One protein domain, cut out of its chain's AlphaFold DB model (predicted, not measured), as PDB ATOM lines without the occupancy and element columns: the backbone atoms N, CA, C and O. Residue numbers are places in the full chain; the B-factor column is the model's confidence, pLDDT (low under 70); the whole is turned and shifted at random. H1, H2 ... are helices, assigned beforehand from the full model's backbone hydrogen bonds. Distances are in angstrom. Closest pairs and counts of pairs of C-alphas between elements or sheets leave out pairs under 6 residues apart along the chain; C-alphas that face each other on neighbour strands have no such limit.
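Overview. This is residues 4 to 125 of the 616 residues of an uncharacterized protein of Deltaproteobacteria bacterium (UniProt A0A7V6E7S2). With little regular structure, a mostly looped chain gathers helices H1, H4 and H5 toward one end, with H2 at the other and H3 between. The printed part, 122 residues with five named helices, is all helix, 43 residues lying in them. It is only just compact, close to loose, radius of gyration of the C-alphas 15.9 A, spanning 48 by 28 by 24 A.

Along the chain. H1 is residues 20 to 26, H2 42 to 48, H3 63 to 67, H4 73 to 87, 20.4 A long, H5 99 to 107. C-alpha 20 is at (155.874, 239.587, 113.993), C-alpha 107 at (157.463, 249.938, 126.721).

Arrangement. H1 touches H4, closest C-alphas Ile 20 and Ala 83, 6.9 A, and H5, Glu 21 and Trp 100, 6.5 A. Every O i to N i+4 pair is within hydrogen-bond range except in H3, 0 of 1, where O i to N i+3 gives 2 of 2.

Size, cuts and confidence. The printed part has no cut, the H3 to H4 link is tight, the others long, and 51 residues have pLDDT under 70.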
ATOM      1  N   GLU A   4     158.157 253.961 116.554       87.75
ATOM      2  CA  GLU A   4     158.730 255.131 115.868       87.75
ATOM      3  C   GLU A   4     159.866 254.763 114.912       87.75
ATOM      4  O   GLU A   4     160.755 253.994 115.273       87.75
ATOM      5  N   ASP A   5     159.856 255.355 113.713       84.44
ATOM      6  CA  ASP A   5     160.918 255.175 112.717       84.44
ATOM      7  C   ASP A   5     161.338 256.514 112.068       84.44
ATOM      8  O   ASP A   5     160.541 257.112 111.328       84.44
ATOM      9  N   PRO A   6     162.564 257.015 112.337       85.38
ATOM     10  CA  PRO A   6     163.550 256.460 113.274       85.38
ATOM     11  C   PRO A   6     163.115 256.636 114.747       85.38
ATOM     12  O   PRO A   6     162.248 257.468 115.032       85.38
ATOM     13  N   PRO A   7     163.704 255.900 115.708       81.00
ATOM     14  CA  PRO A   7     163.352 256.009 117.126       81.00
ATOM     15  C   PRO A   7     163.496 257.442 117.667       81.00
ATOM     16  O   PRO A   7     164.522 258.088 117.452       81.00
ATOM     17  N   GLY A   8     162.488 257.942 118.388       82.00
ATOM     18  CA  GLY A   8     162.477 259.298 118.955       82.00
ATOM     19  C   GLY A   8     162.116 260.405 117.954       82.00
ATOM     20  O   GLY A   8     162.213 261.587 118.287       82.00
ATOM     21  N   SER A   9     161.722 260.050 116.727       88.62
ATOM     22  CA  SER A   9     161.312 261.010 115.693       88.62
ATOM     23  C   SER A   9     159.884 261.533 115.861       88.62
ATOM     24  O   SER A   9     159.524 262.525 115.226       88.62
ATOM     25  N   GLY A  10     159.045 260.854 116.651       86.12
ATOM     26  CA  GLY A  10     157.598 261.082 116.689       86.12
ATOM     27  C   GLY A  10     156.837 260.563 115.459       86.12
ATOM     28  O   GLY A  10     155.609 260.670 115.412       86.12
ATOM     29  N   ASN A  11     157.524 259.994 114.459       89.94
ATOM     30  CA  ASN A  11     156.897 259.401 113.281       89.94
ATOM     31  C   ASN A  11     156.424 257.976 113.589       89.94
ATOM     32  O   ASN A  11     157.229 257.050 113.653       89.94
ATOM     33  N   ARG A  12     155.113 257.797 113.772       91.12
ATOM     34  CA  ARG A  12     154.525 256.498 114.122       91.12
ATOM     35  C   ARG A  12     154.312 255.616 112.898       91.12
ATOM     36  O   ARG A  12     153.553 255.968 111.995       91.12
ATOM     37  N   VAL A  13     154.879 254.419 112.949       87.56
ATOM     38  CA  VAL A  13     154.635 253.325 112.015       87.56
ATOM     39  C   VAL A  13     153.675 252.322 112.646       87.56
ATOM     40  O   VAL A  13     153.829 251.916 113.800       87.56
ATOM     41  N   TYR A  14     152.668 251.919 111.874       87.69
ATOM     42  CA  TYR A  14     151.680 250.920 112.273       87.69
ATOM     43  C   TYR A  14     151.954 249.630 111.504       87.69
ATOM     44  O   TYR A  14     151.727 249.592 110.293       87.69
ATOM     45  N   PRO A  15     152.458 248.585 112.172       79.25
ATOM     46  CA  PRO A  15     152.826 247.358 111.489       79.25
ATOM     47  C   PRO A  15     151.614 246.576 110.996       79.25
ATOM     48  O   PRO A  15     150.530 246.644 111.585       79.25
ATOM     49  N   GLN A  16     151.819 245.796 109.934       71.88
ATOM     50  CA  GLN A  16     150.771 244.995 109.307       71.88
ATOM     51  C   GLN A  16     150.234 243.939 110.286       71.88
ATOM     52  O   GLN A  16     151.008 243.136 110.796       71.88
ATOM     53  N   PRO A  17     148.922 243.883 110.571       65.81
ATOM     54  CA  PRO A  17     148.396 242.853 111.460       65.81
ATOM     55  C   PRO A  17     148.678 241.437 110.955       65.81
ATOM     56  O   PRO A  17     148.409 241.132 109.795       65.81
ATOM     57  N   GLY A  18     149.199 240.590 111.848       61.09
ATOM     58  CA  GLY A  18     149.732 239.264 111.524       61.09
ATOM     59  C   GLY A  18     151.251 239.225 111.319       61.09
ATOM     60  O   GLY A  18     151.812 238.134 111.328       61.09
ATOM     61  N   SER A  19     151.923 240.375 111.185       65.69
ATOM     62  CA  SER A  19     153.385 240.428 111.217       65.69
ATOM     63  C   SER A  19     153.923 240.195 112.629       65.69
ATOM     64  O   SER A  19     153.228 240.408 113.627       65.69
ATOM     65  N   ILE A  20     155.189 239.787 112.715       66.88
ATOM     66  CA  ILE A  20     155.874 239.587 113.993       66.88
ATOM     67  C   ILE A  20     155.914 240.863 114.824       66.88
ATOM     68  O   ILE A  20     155.581 240.824 116.008       66.88
ATOM     69  N   GLU A  21     156.246 242.001 114.216       72.50
ATOM     70  CA  GLU A  21     156.313 243.242 114.965       72.50
ATOM     71  C   GLU A  21     154.916 243.687 115.431       72.50
ATOM     72  O   GLU A  21     154.787 244.211 116.534       72.50
ATOM     73  N   ASN A  22     153.846 243.409 114.671       76.81
ATOM     74  CA  ASN A  22     152.481 243.681 115.122       76.81
ATOM     75  C   ASN A  22     152.093 242.810 116.324       76.81
ATOM     76  O   ASN A  22     151.598 243.354 117.311       76.81
ATOM     77  N   THR A  23     152.370 241.503 116.265       73.00
ATOM     78  CA  THR A  23     152.087 240.554 117.352       73.00
ATOM     79  C   THR A  23     152.840 240.927 118.625       73.00
ATOM     80  O   THR A  23     152.228 241.049 119.681       73.00
ATOM     81  N   ILE A  24     154.152 241.176 118.540       73.94
ATOM     82  CA  ILE A  24     154.964 241.519 119.717       73.94
ATOM     83  C   ILE A  24     154.581 242.894 120.278       73.94
ATOM     84  O   ILE A  24     154.454 243.044 121.488       73.94
ATOM     85  N   LEU A  25     154.330 243.902 119.437       77.50
ATOM     86  CA  LEU A  25     153.905 245.220 119.925       77.50
ATOM     87  C   LEU A  25     152.477 245.209 120.501       77.50
ATOM     88  O   LEU A  25     152.147 246.094 121.291       77.50
ATOM     89  N   ALA A  26     151.617 244.262 120.106       77.44
ATOM     90  CA  ALA A  26     150.290 244.075 120.705       77.44
ATOM     91  C   ALA A  26     150.371 243.543 122.146       77.44
ATOM     92  O   ALA A  26     149.466 243.783 122.941       77.44
ATOM     93  N   LEU A  27     151.483 242.897 122.504       74.50
ATOM     94  CA  LEU A  27     151.768 242.459 123.868       74.50
ATOM     95  C   LEU A  27     152.199 243.594 124.809       74.50
ATOM     96  O   LEU A  27     152.469 243.334 125.977       74.50
ATOM     97  N   LEU A  28     152.315 244.836 124.329       77.25
ATOM     98  CA  LEU A  28     152.750 245.973 125.141       77.25
ATOM     99  C   LEU A  28     151.560 246.809 125.630       77.25
ATOM    100  O   LEU A  28     150.568 246.946 124.910       77.25
ATOM    101  N   PRO A  29     151.672 247.468 126.799       74.81
ATOM    102  CA  PRO A  29     150.656 248.396 127.279       74.81
ATOM    103  C   PRO A  29     150.296 249.507 126.264       74.81
ATOM    104  O   PRO A  29     151.181 250.001 125.549       74.81
ATOM    105  N   PRO A  30     149.027 249.968 126.230       67.12
ATOM    106  CA  PRO A  30     147.891 249.437 126.986       67.12
ATOM    107  C   PRO A  30     147.465 248.078 126.414       67.12
ATOM    108  O   PRO A  30     147.223 247.982 125.211       67.12
ATOM    109  N   TYR A  31     147.379 247.048 127.270       69.75
ATOM    110  CA  TYR A  31     146.903 245.714 126.893       69.75
ATOM    111  C   TYR A  31     145.479 245.850 126.379       69.75
ATOM    112  O   TYR A  31     144.531 246.000 127.146       69.75
ATOM    113  N   THR A  32     145.366 245.934 125.064       60.25
ATOM    114  CA  THR A  32     144.110 246.239 124.383       60.25
ATOM    115  C   THR A  32     143.339 244.963 124.092       60.25
ATOM    116  O   THR A  32     142.118 245.013 124.011       60.25
ATOM    117  N   ASP A  33     144.046 243.829 124.085       59.78
ATOM    118  CA  ASP A  33     143.522 242.497 123.839       59.78
ATOM    119  C   ASP A  33     144.064 241.541 124.920       59.78
ATOM    120  O   ASP A  33     145.275 241.382 125.076       59.78
ATOM    121  N   ALA A  34     143.171 240.928 125.702       63.91
ATOM    122  CA  ALA A  34     143.498 239.862 126.651       63.91
ATOM    123  C   ALA A  34     142.667 238.628 126.299       63.91
ATOM    124  O   ALA A  34     141.444 238.717 126.183       63.91
ATOM    125  N   VAL A  35     143.316 237.474 126.150       63.69
ATOM    126  CA  VAL A  35     142.629 236.225 125.805       63.69
ATOM    127  C   VAL A  35     142.247 235.521 127.098       63.69
ATOM    128  O   VAL A  35     143.059 234.850 127.724       63.69
ATOM    129  N   ARG A  36     140.993 235.683 127.521       68.12
ATOM    130  CA  ARG A  36     140.474 235.081 128.766       68.12
ATOM    131  C   ARG A  36     139.826 233.703 128.561       68.12
ATOM    132  O   ARG A  36     139.237 233.173 129.500       68.12
ATOM    133  N   GLY A  37     140.010 233.128 127.368       60.47
ATOM    134  CA  GLY A  37     139.476 231.835 126.935       60.47
ATOM    135  C   GLY A  37     138.017 231.910 126.467       60.47
ATOM    136  O   GLY A  37     137.218 232.630 127.054       60.47
ATOM    137  N   GLU A  38     137.668 231.145 125.425       53.53
ATOM    138  CA  GLU A  38     136.281 230.991 124.931       53.53
ATOM    139  C   GLU A  38     135.826 229.517 124.811       53.53
ATOM    140  O   GLU A  38     134.740 229.240 124.315       53.53
ATOM    141  N   GLY A  39     136.627 228.555 125.294       67.56
ATOM    142  CA  GLY A  39     136.347 227.116 125.151       67.56
ATOM    143  C   GLY A  39     135.856 226.436 126.432       67.56
ATOM    144  O   GLY A  39     134.690 226.067 126.559       67.56
ATOM    145  N   ALA A  40     136.757 226.236 127.396       79.25
ATOM    146  CA  ALA A  40     136.433 225.541 128.639       79.25
ATOM    147  C   ALA A  40     135.747 226.476 129.656       79.25
ATOM    148  O   ALA A  40     136.187 227.616 129.832       79.25
ATOM    149  N   PRO A  41     134.721 226.007 130.396       88.62
ATOM    150  CA  PRO A  41     134.154 226.775 131.497       88.62
ATOM    151  C   PRO A  41     135.221 227.115 132.540       88.62
ATOM    152  O   PRO A  41     136.002 226.248 132.933       88.62
ATOM    153  N   ARG A  42     135.209 228.348 133.060       90.81
ATOM    154  CA  ARG A  42     136.175 228.820 134.069       90.81
ATOM    155  C   ARG A  42     136.360 227.841 135.236       90.81
ATOM    156  O   ARG A  42     137.490 227.535 135.590       90.81
ATOM    157  N   TRP A  43     135.268 227.293 135.774       93.25
ATOM    158  CA  TRP A  43     135.318 226.345 136.895       93.25
ATOM    159  C   TRP A  43     136.094 225.057 136.571       93.25
ATOM    160  O   TRP A  43     136.652 224.439 137.477       93.25
ATOM    161  N   ALA A  44     136.118 224.633 135.302       94.12
ATOM    162  CA  ALA A  44     136.858 223.456 134.861       94.12
ATOM    163  C   ALA A  44     138.355 223.767 134.818       94.12
ATOM    164  O   ALA A  44     139.164 222.994 135.324       94.12
ATOM    165  N   VAL A  45     138.713 224.946 134.302       92.69
ATOM    166  CA  VAL A  45     140.100 225.420 134.294       92.69
ATOM    167  C   VAL A  45     140.606 225.627 135.726       92.69
ATOM    168  O   VAL A  45     141.702 225.186 136.043       92.69
ATOM    169  N   GLU A  46     139.803 226.203 136.626       94.00
ATOM    170  CA  GLU A  46     140.149 226.362 138.051       94.00
ATOM    171  C   GLU A  46     140.291 225.020 138.782       94.00
ATOM    172  O   GLU A  46     141.042 224.920 139.751       94.00
ATOM    173  N   ALA A  47     139.588 223.971 138.341       95.88
ATOM    174  CA  ALA A  47     139.778 222.633 138.894       95.88
ATOM    175  C   ALA A  47     141.164 222.067 138.540       95.88
ATOM    176  O   ALA A  47     141.788 221.441 139.398       95.88
ATOM    177  N   CYS A  48     141.647 222.320 137.317       95.44
ATOM    178  CA  CYS A  48     142.964 221.900 136.826       95.44
ATOM    179  C   CYS A  48     144.113 222.768 137.363       95.44
ATOM    180  O   CYS A  48     145.161 222.252 137.753       95.44
ATOM    181  N   LEU A  49     143.922 224.089 137.352       94.44
ATOM    182  CA  LEU A  49     144.943 225.109 137.589       94.44
ATOM    183  C   LEU A  49     144.654 225.853 138.902       94.44
ATOM    184  O   LEU A  49     144.357 227.046 138.914       94.44
ATOM    185  N   GLN A  50     144.681 225.118 140.014       94.88
ATOM    186  CA  GLN A  50     144.264 225.607 141.339       94.88
ATOM    187  C   GLN A  50     145.148 226.733 141.885       94.88
ATOM    188  O   GLN A  50     144.730 227.484 142.764       94.88
ATOM    189  N   GLU A  51     146.374 226.842 141.382       94.44
ATOM    190  CA  GLU A  51     147.302 227.908 141.734       94.44
ATOM    191  C   GLU A  51     146.956 229.245 141.062       94.44
ATOM    192  O   GLU A  51     147.348 230.296 141.576       94.44
ATOM    193  N   LYS A  52     146.233 229.226 139.929       93.25
ATOM    194  CA  LYS A  52     145.957 230.423 139.126       93.25
ATOM    195  C   LYS A  52     144.909 231.320 139.775       93.25
ATOM    196  O   LYS A  52     143.814 230.888 140.125       93.25
ATOM    197  N   ASN A  53     145.205 232.613 139.822       92.75
ATOM    198  CA  ASN A  53     144.257 233.665 140.154       92.75
ATOM    199  C   ASN A  53     143.646 234.249 138.870       92.75
ATOM    200  O   ASN A  53     144.169 235.206 138.297       92.75
ATOM    201  N   MET A  54     142.519 233.689 138.430       90.88
ATOM    202  CA  MET A  54     141.827 234.137 137.212       90.88
ATOM    203  C   MET A  54     141.061 235.459 137.376       90.88
ATOM    204  O   MET A  54     140.558 236.000 136.393       90.88
ATOM    205  N   ASP A  55     140.976 235.994 138.598       90.62
ATOM    206  CA  ASP A  55     140.422 237.326 138.871       90.62
ATOM    207  C   ASP A  55     141.478 238.434 138.780       90.62
ATOM    208  O   ASP A  55     141.143 239.621 138.843       90.62
ATOM    209  N   ALA A  56     142.756 238.074 138.619       89.62
ATOM    210  CA  ALA A  56     143.817 239.048 138.426       89.62
ATOM    211  C   ALA A  56     143.541 239.899 137.169       89.62
ATOM    212  O   ALA A  56     143.182 239.356 136.121       89.62
ATOM    213  N   PRO A  57     143.763 241.227 137.207       85.50
ATOM    214  CA  PRO A  57     143.615 242.077 136.023       85.50
ATOM    215  C   PRO A  57     144.476 241.629 134.835       85.50
ATOM    216  O   PRO A  57     144.104 241.872 133.686       85.50
ATOM    217  N   SER A  58     145.597 240.962 135.119       83.25
ATOM    218  CA  SER A  58     146.531 240.394 134.148       83.25
ATOM    219  C   SER A  58     146.122 239.028 133.592       83.25
ATOM    220  O   SER A  58     146.802 238.511 132.707       83.25
ATOM    221  N   TRP A  59     145.027 238.426 134.067       86.81
ATOM    222  CA  TRP A  59     144.569 237.147 133.537       86.81
ATOM    223  C   TRP A  59     144.228 237.268 132.045       86.81
ATOM    224  O   TRP A  59     143.504 238.178 131.618       86.81
ATOM    225  N   GLY A  60     144.762 236.335 131.255       79.25
ATOM    226  CA  GLY A  60     144.690 236.333 129.794       79.25
ATOM    227  C   GLY A  60     145.797 237.122 129.085       79.25
ATOM    228  O   GLY A  60     145.830 237.140 127.855       79.25
ATOM    229  N   ILE A  61     146.714 237.751 129.831       81.44
ATOM    230  CA  ILE A  61     147.982 238.244 129.283       81.44
ATOM    231  C   ILE A  61     148.946 237.051 129.162       81.44
ATOM    232  O   ILE A  61     149.105 236.316 130.142       81.44
ATOM    233  N   PRO A  62     149.604 236.844 128.004       79.00
ATOM    234  CA  PRO A  62     150.592 235.785 127.835       79.00
ATOM    235  C   PRO A  62     151.778 235.924 128.798       79.00
ATOM    236  O   PRO A  62     152.370 236.993 128.930       79.00
ATOM    237  N   ARG A  63     152.203 234.825 129.424       79.75
ATOM    238  CA  ARG A  63     153.318 234.804 130.391       79.75
ATOM    239  C   ARG A  63     154.628 235.349 129.818       79.75
ATOM    240  O   ARG A  63     155.384 235.992 130.544       79.75
ATOM    241  N   ILE A  64     154.858 235.169 128.514       74.62
ATOM    242  CA  ILE A  64     156.027 235.710 127.804       74.62
ATOM    243  C   ILE A  64     156.167 237.230 127.944       74.62
ATOM    244  O   ILE A  64     157.275 237.755 127.915       74.62
ATOM    245  N   VAL A  65     155.066 237.947 128.176       72.88
ATOM    246  CA  VAL A  65     155.091 239.392 128.400       72.88
ATOM    247  C   VAL A  65     155.935 239.754 129.628       72.88
ATOM    248  O   VAL A  65     156.694 240.718 129.581       72.88
ATOM    249  N   GLY A  66     155.882 238.948 130.693       68.44
ATOM    250  CA  GLY A  66     156.717 239.142 131.884       68.44
ATOM    251  C   GLY A  66     158.194 238.796 131.670       68.44
ATOM    252  O   GLY A  66     159.039 239.197 132.466       68.44
ATOM    253  N   LEU A  67     158.525 238.074 130.595       66.81
ATOM    254  CA  LEU A  67     159.908 237.754 130.233       66.81
ATOM    255  C   LEU A  67     160.578 238.873 129.444       66.81
ATOM    256  O   LEU A  67     161.804 238.928 129.444       66.81
ATOM    257  N   LEU A  68     159.809 239.785 128.834       66.19
ATOM    258  CA  LEU A  68     160.356 240.937 128.107       66.19
ATOM    259  C   LEU A  68     161.285 241.790 128.983       66.19
ATOM    260  O   LEU A  68     162.222 242.397 128.471       66.19
ATOM    261  N   ASP A  69     161.080 241.800 130.304       64.25
ATOM    262  CA  ASP A  69     161.980 242.480 131.238       64.25
ATOM    263  C   ASP A  69     163.397 241.878 131.265       64.25
ATOM    264  O   ASP A  69     164.380 242.601 131.441       64.25
ATOM    265  N   ARG A  70     163.502 240.566 131.025       60.53
ATOM    266  CA  ARG A  70     164.739 239.775 131.090       60.53
ATOM    267  C   ARG A  70     165.456 239.645 129.747       60.53
ATOM    268  O   ARG A  70     166.583 239.157 129.727       60.53
ATOM    269  N   LEU A  71     164.825 240.050 128.643       60.75
ATOM    270  CA  LEU A  71     165.410 239.922 127.311       60.75
ATOM    271  C   LEU A  71     166.512 240.961 127.091       60.75
ATOM    272  O   LEU A  71     166.307 242.169 127.220       60.75
ATOM    273  N   THR A  72     167.687 240.487 126.692       60.12
ATOM    274  CA  THR A  72     168.738 241.322 126.114       60.12
ATOM    275  C   THR A  72     168.435 241.618 124.642       60.12
ATOM    276  O   THR A  72     167.630 240.949 123.995       60.12
ATOM    277  N   LEU A  73     169.130 242.600 124.058       57.41
ATOM    278  CA  LEU A  73     169.043 242.914 122.622       57.41
ATOM    279  C   LEU A  73     169.315 241.680 121.731       57.41
ATOM    280  O   LEU A  73     168.729 241.521 120.657       57.41
ATOM    281  N   GLN A  74     170.193 240.787 122.203       52.97
ATOM    282  CA  GLN A  74     170.531 239.527 121.548       52.97
ATOM    283  C   GLN A  74     169.364 238.530 121.622       52.97
ATOM    284  O   GLN A  74     169.066 237.872 120.625       52.97
ATOM    285  N   ASP A  75     168.660 238.467 122.755       55.00
ATOM    286  CA  ASP A  75     167.508 237.579 122.944       55.00
ATOM    287  C   ASP A  75     166.320 238.011 122.085       55.00
ATOM    288  O   ASP A  75     165.667 237.169 121.473       55.00
ATOM    289  N   VAL A  76     166.093 239.322 121.937       54.88
ATOM    290  CA  VAL A  76     165.055 239.847 121.034       54.88
ATOM    291  C   VAL A  76     165.387 239.547 119.570       54.88
ATOM    292  O   VAL A  76     164.503 239.207 118.788       54.88
ATOM    293  N   THR A  77     166.668 239.597 119.195       53.50
ATOM    294  CA  THR A  77     167.117 239.227 117.843       53.50
ATOM    295  C   THR A  77     166.930 237.729 117.579       53.50
ATOM    296  O   THR A  77     166.541 237.335 116.480       53.50
ATOM    297  N   THR A  78     167.168 236.883 118.583       52.56
ATOM    298  CA  THR A  78     166.932 235.435 118.507       52.56
ATOM    299  C   THR A  78     165.440 235.123 118.433       52.56
ATOM    300  O   THR A  78     165.037 234.386 117.541       52.56
ATOM    301  N   LEU A  79     164.606 235.746 119.273       53.56
ATOM    302  CA  LEU A  79     163.144 235.649 119.202       53.56
ATOM    303  C   LEU A  79     162.608 236.116 117.847       53.56
ATOM    304  O   LEU A  79     161.737 235.459 117.292       53.56
ATOM    305  N   ALA A  80     163.155 237.191 117.270       53.03
ATOM    306  CA  ALA A  80     162.770 237.666 115.942       53.03
ATOM    307  C   ALA A  80     163.115 236.659 114.834       53.03
ATOM    308  O   ALA A  80     162.310 236.429 113.935       53.03
ATOM    309  N   LYS A  81     164.285 236.012 114.912       53.00
ATOM    310  CA  LYS A  81     164.683 234.942 113.981       53.00
ATOM    311  C   LYS A  81     163.835 233.685 114.156       53.00
ATOM    312  O   LYS A  81     163.415 233.095 113.166       53.00
ATOM    313  N   LEU A  82     163.558 233.303 115.400       48.38
ATOM    314  CA  LEU A  82     162.799 232.107 115.750       48.38
ATOM    315  C   LEU A  82     161.320 232.262 115.379       48.38
ATOM    316  O   LEU A  82     160.752 231.388 114.741       48.38
ATOM    317  N   ALA A  83     160.706 233.405 115.686       49.06
ATOM    318  CA  ALA A  83     159.344 233.703 115.262       49.06
ATOM    319  C   ALA A  83     159.256 234.021 113.761       49.06
ATOM    320  O   ALA A  83     158.226 233.744 113.166       49.06
ATOM    321  N   GLY A  84     160.323 234.499 113.109       49.66
ATOM    322  CA  GLY A  84     160.419 234.517 111.645       49.66
ATOM    323  C   GLY A  84     160.365 233.106 111.044       49.66
ATOM    324  O   GLY A  84     159.591 232.868 110.122       49.66
ATOM    325  N   ALA A  85     161.103 232.156 111.628       44.44
ATOM    326  CA  ALA A  85     161.092 230.748 111.226       44.44
ATOM    327  C   ALA A  85     159.751 230.046 111.518       44.44
ATOM    328  O   ALA A  85     159.283 229.270 110.692       44.44
ATOM    329  N   VAL A  86     159.106 230.346 112.652       42.25
ATOM    330  CA  VAL A  86     157.786 229.799 113.022       42.25
ATOM    331  C   VAL A  86     156.641 230.471 112.253       42.25
ATOM    332  O   VAL A  86     155.616 229.843 112.019       42.25
ATOM    333  N   MET A  87     156.787 231.734 111.840       44.53
ATOM    334  CA  MET A  87     155.728 232.488 111.153       44.53
ATOM    335  C   MET A  87     155.931 232.665 109.639       44.53
ATOM    336  O   MET A  87     155.157 233.394 109.016       44.53
ATOM    337  N   GLY A  88     156.945 232.027 109.047       42.28
ATOM    338  CA  GLY A  88     157.178 232.025 107.595       42.28
ATOM    339  C   GLY A  88     157.681 233.342 107.010       42.28
ATOM    340  O   GLY A  88     157.565 233.556 105.805       42.28
ATOM    341  N   GLY A  89     158.201 234.241 107.847       43.50
ATOM    342  CA  GLY A  89     158.747 235.529 107.419       43.50
ATOM    343  C   GLY A  89     160.223 235.437 107.028       43.50
ATOM    344  O   GLY A  89     160.970 234.626 107.573       43.50
ATOM    345  N   GLU A  90     160.676 236.305 106.116       37.72
ATOM    346  CA  GLU A  90     162.107 236.465 105.840       37.72
ATOM    347  C   GLU A  90     162.836 236.895 107.121       37.72
ATOM    348  O   GLU A  90     162.541 237.935 107.715       37.72
ATOM    349  N   SER A  91     163.823 236.105 107.552       41.75
ATOM    350  CA  SER A  91     164.753 236.514 108.597       41.75
ATOM    351  C   SER A  91     165.614 237.654 108.047       41.75
ATOM    352  O   SER A  91     166.612 237.404 107.369       41.75
ATOM    353  N   GLY A  92     165.214 238.903 108.288       39.69
ATOM    354  CA  GLY A  92     165.978 240.083 107.888       39.69
ATOM    355  C   GLY A  92     167.424 239.983 108.381       39.69
ATOM    356  O   GLY A  92     167.697 240.116 109.570       39.69
ATOM    357  N   GLY A  93     168.355 239.720 107.463       33.09
ATOM    358  CA  GLY A  93     169.786 239.523 107.725       33.09
ATOM    359  C   GLY A  93     170.571 240.818 107.955       33.09
ATOM    360  O   GLY A  93     171.747 240.884 107.605       33.09
ATOM    361  N   GLY A  94     169.931 241.859 108.489       41.28
ATOM    362  CA  GLY A  94     170.581 243.126 108.816       41.28
ATOM    363  C   GLY A  94     171.240 243.077 110.194       41.28
ATOM    364  O   GLY A  94     170.653 242.587 111.151       41.28
ATOM    365  N   SER A  95     172.455 243.613 110.312       45.25
ATOM    366  CA  SER A  95     173.138 243.832 111.598       45.25
ATOM    367  C   SER A  95     172.547 244.990 112.416       45.25
ATOM    368  O   SER A  95     173.035 245.276 113.507       45.25
ATOM    369  N   GLU A  96     171.540 245.687 111.886       58.91
ATOM    370  CA  GLU A  96     170.869 246.809 112.541       58.91
ATOM    371  C   GLU A  96     169.614 246.334 113.274       58.91
ATOM    372  O   GLU A  96     168.786 245.606 112.729       58.91
ATOM    373  N   VAL A  97     169.485 246.756 114.533       65.44
ATOM    374  CA  VAL A  97     168.330 246.447 115.377       65.44
ATOM    375  C   VAL A  97     167.102 247.170 114.817       65.44
ATOM    376  O   VAL A  97     167.132 248.400 114.727       65.44
ATOM    377  N   PRO A  98     166.019 246.457 114.463       74.75
ATOM    378  CA  PRO A  98     164.825 247.088 113.916       74.75
ATOM    379  C   PRO A  98     164.228 248.135 114.875       74.75
ATOM    380  O   PRO A  98     164.171 247.883 116.081       74.75
ATOM    381  N   PRO A  99     163.699 249.273 114.386       80.69
ATOM    382  CA  PRO A  99     163.143 250.321 115.251       80.69
ATOM    383  C   PRO A  99     162.027 249.838 116.192       80.69
ATOM    384  O   PRO A  99     161.935 250.284 117.336       80.69
ATOM    385  N   TRP A 100     161.223 248.857 115.767       78.31
ATOM    386  CA  TRP A 100     160.186 248.257 116.612       78.31
ATOM    387  C   TRP A 100     160.746 247.506 117.831       78.31
ATOM    388  O   TRP A 100     160.081 247.448 118.861       78.31
ATOM    389  N   VAL A 101     161.971 246.974 117.758       75.94
ATOM    390  CA  VAL A 101     162.637 246.319 118.898       75.94
ATOM    391  C   VAL A 101     162.972 247.343 119.978       75.94
ATOM    392  O   VAL A 101     162.788 247.077 121.163       75.94
ATOM    393  N   ILE A 102     163.413 248.539 119.582       78.75
ATOM    394  CA  ILE A 102     163.696 249.635 120.517       78.75
ATOM    395  C   ILE A 102     162.405 250.068 121.225       78.75
ATOM    396  O   ILE A 102     162.405 250.277 122.438       78.75
ATOM    397  N   GLU A 103     161.290 250.122 120.497       83.25
ATOM    398  CA  GLU A 103     159.975 250.416 121.073       83.25
ATOM    399  C   GLU A 103     159.544 249.372 122.118       83.25
ATOM    400  O   GLU A 103     159.055 249.741 123.187       83.25
ATOM    401  N   VAL A 104     159.776 248.079 121.854       78.25
ATOM    402  CA  VAL A 104     159.528 246.995 122.825       78.25
ATOM    403  C   VAL A 104     160.330 247.215 124.103       78.25
ATOM    404  O   VAL A 104     159.763 247.139 125.190       78.25
ATOM    405  N   MET A 105     161.615 247.556 123.990       76.50
ATOM    406  CA  MET A 105     162.462 247.809 125.159       76.50
ATOM    407  C   MET A 105     162.006 249.030 125.969       76.50
ATOM    408  O   MET A 105     162.099 249.013 127.194       76.50
ATOM    409  N   ASN A 106     161.484 250.067 125.306       81.00
ATOM    410  CA  ASN A 106     161.004 251.287 125.963       81.00
ATOM    411  C   ASN A 106     159.661 251.106 126.683       81.00
ATOM    412  O   ASN A 106     159.367 251.835 127.629       81.00
ATOM    413  N   ARG A 107     158.828 250.171 126.217       81.44
ATOM    414  CA  ARG A 107     157.463 249.938 126.721       81.44
ATOM    415  C   ARG A 107     157.287 248.579 127.384       81.44
ATOM    416  O   ARG A 107     156.150 248.173 127.633       81.44
ATOM    417  N   LYS A 108     158.389 247.875 127.652       74.94
ATOM    418  CA  LYS A 108     158.355 246.585 128.331       74.94
ATOM    419  C   LYS A 108     157.654 246.740 129.689       74.94
ATOM    420  O   LYS A 108     157.897 247.724 130.389       74.94
ATOM    421  N   PRO A 109     156.750 245.824 130.039       73.62
ATOM    422  CA  PRO A 109     156.008 245.914 131.284       73.62
ATOM    423  C   PRO A 109     156.783 245.344 132.466       73.62
ATOM    424  O   PRO A 109     157.766 244.624 132.290       73.62
ATOM    425  N   ASP A 110     156.292 245.638 133.668       75.56
ATOM    426  CA  ASP A 110     156.786 245.014 134.891       75.56
ATOM    427  C   ASP A 110     156.553 243.488 134.869       75.56
ATOM    428  O   ASP A 110     155.596 243.012 134.243       75.56
ATOM    429  N   PRO A 111     157.393 242.699 135.566       75.25
ATOM    430  CA  PRO A 111     157.219 241.257 135.662       75.25
ATOM    431  C   PRO A 111     155.850 240.861 136.231       75.25
ATOM    432  O   PRO A 111     155.410 241.370 137.262       75.25
ATOM    433  N   PHE A 112     155.215 239.877 135.598       79.81
ATOM    434  CA  PHE A 112     153.986 239.263 136.093       79.81
ATOM    435  C   PHE A 112     154.288 238.082 137.011       79.81
ATOM    436  O   PHE A 112     155.232 237.323 136.775       79.81
ATOM    437  N   LYS A 113     153.437 237.864 138.016       85.00
ATOM    438  CA  LYS A 113     153.449 236.603 138.766       85.00
ATOM    439  C   LYS A 113     152.914 235.484 137.883       85.00
ATOM    440  O   LYS A 113     151.870 235.644 137.254       85.00
ATOM    441  N   ALA A 114     153.589 234.334 137.877       84.81
ATOM    442  CA  ALA A 114     153.240 233.201 137.013       84.81
ATOM    443  C   ALA A 114     151.802 232.692 137.222       84.81
ATOM    444  O   ALA A 114     151.189 232.167 136.289       84.81
ATOM    445  N   ASN A 115     151.248 232.888 138.421       89.44
ATOM    446  CA  ASN A 115     149.898 232.474 138.763       89.44
ATOM    447  C   ASN A 115     148.801 233.508 138.437       89.44
ATOM    448  O   ASN A 115     147.624 233.191 138.544       89.44
ATOM    449  N   GLU A 116     149.149 234.721 138.005       89.62
ATOM    450  CA  GLU A 116     148.196 235.784 137.632       89.62
ATOM    451  C   GLU A 116     148.071 235.954 136.101       89.62
ATOM    452  O   GLU A 116     147.381 236.856 135.622       89.62
ATOM    453  N   VAL A 117     148.743 235.094 135.329       86.69
ATOM    454  CA  VAL A 117     148.795 235.087 133.855       86.69
ATOM    455  C   VAL A 117     148.610 233.674 133.298       86.69
ATOM    456  O   VAL A 117     148.761 232.682 134.018       86.69
ATOM    457  N   ALA A 118     148.334 233.578 131.997       84.25
ATOM    458  CA  ALA A 118     148.275 232.314 131.261       84.25
ATOM    459  C   ALA A 118     149.489 232.194 130.327       84.25
ATOM    460  O   ALA A 118     149.996 233.202 129.847       84.25
ATOM    461  N   ASP A 119     149.975 230.990 130.034       80.00
ATOM    462  CA  ASP A 119     151.026 230.779 129.016       80.00
ATOM    463  C   ASP A 119     150.489 230.448 127.621       80.00
ATOM    464  O   ASP A 119     151.170 229.830 126.803       80.00
ATOM    465  N   VAL A 120     149.280 230.917 127.323       75.12
ATOM    466  CA  VAL A 120     148.761 230.904 125.959       75.12
ATOM    467  C   VAL A 120     149.536 231.941 125.152       75.12
ATOM    468  O   VAL A 120     149.483 233.141 125.423       75.12
ATOM    469  N   ILE A 121     150.298 231.468 124.175       69.75
ATOM    470  CA  ILE A 121     151.020 232.307 123.219       69.75
ATOM    471  C   ILE A 121     150.033 233.101 122.344       69.75
ATOM    472  O   ILE A 121     148.975 232.582 121.993       69.75
ATOM    473  N   PRO A 122     150.358 234.339 121.932       62.94
ATOM    474  CA  PRO A 122     149.457 235.207 121.158       62.94
ATOM    475  C   PRO A 122     149.322 234.800 119.680       62.94
ATOM    476  O   PRO A 122     148.933 235.611 118.837       62.94
ATOM    477  N   PHE A 123     149.699 233.571 119.332       62.81
ATOM    478  CA  PHE A 123     149.552 233.057 117.979       62.81
ATOM    479  C   PHE A 123     148.152 232.476 117.829       62.81
ATOM    480  O   PHE A 123     147.649 231.804 118.722       62.81
ATOM    481  N   THR A 124     147.514 232.738 116.691       57.91
ATOM    482  CA  THR A 124     146.117 232.340 116.479       57.91
ATOM    483  C   THR A 124     145.927 230.831 116.359       57.91
ATOM    484  O   THR A 124     144.803 230.381 116.491       57.91
ATOM    485  N   ASN A 125     147.002 230.061 116.148       68.50
ATOM    486  CA  ASN A 125     146.929 228.624 115.908       68.50
ATOM    487  C   ASN A 125     146.832 227.812 117.210       68.50
ATOM    488  O   ASN A 125     147.787 227.733 117.989       68.50
TER     489      ASN A 125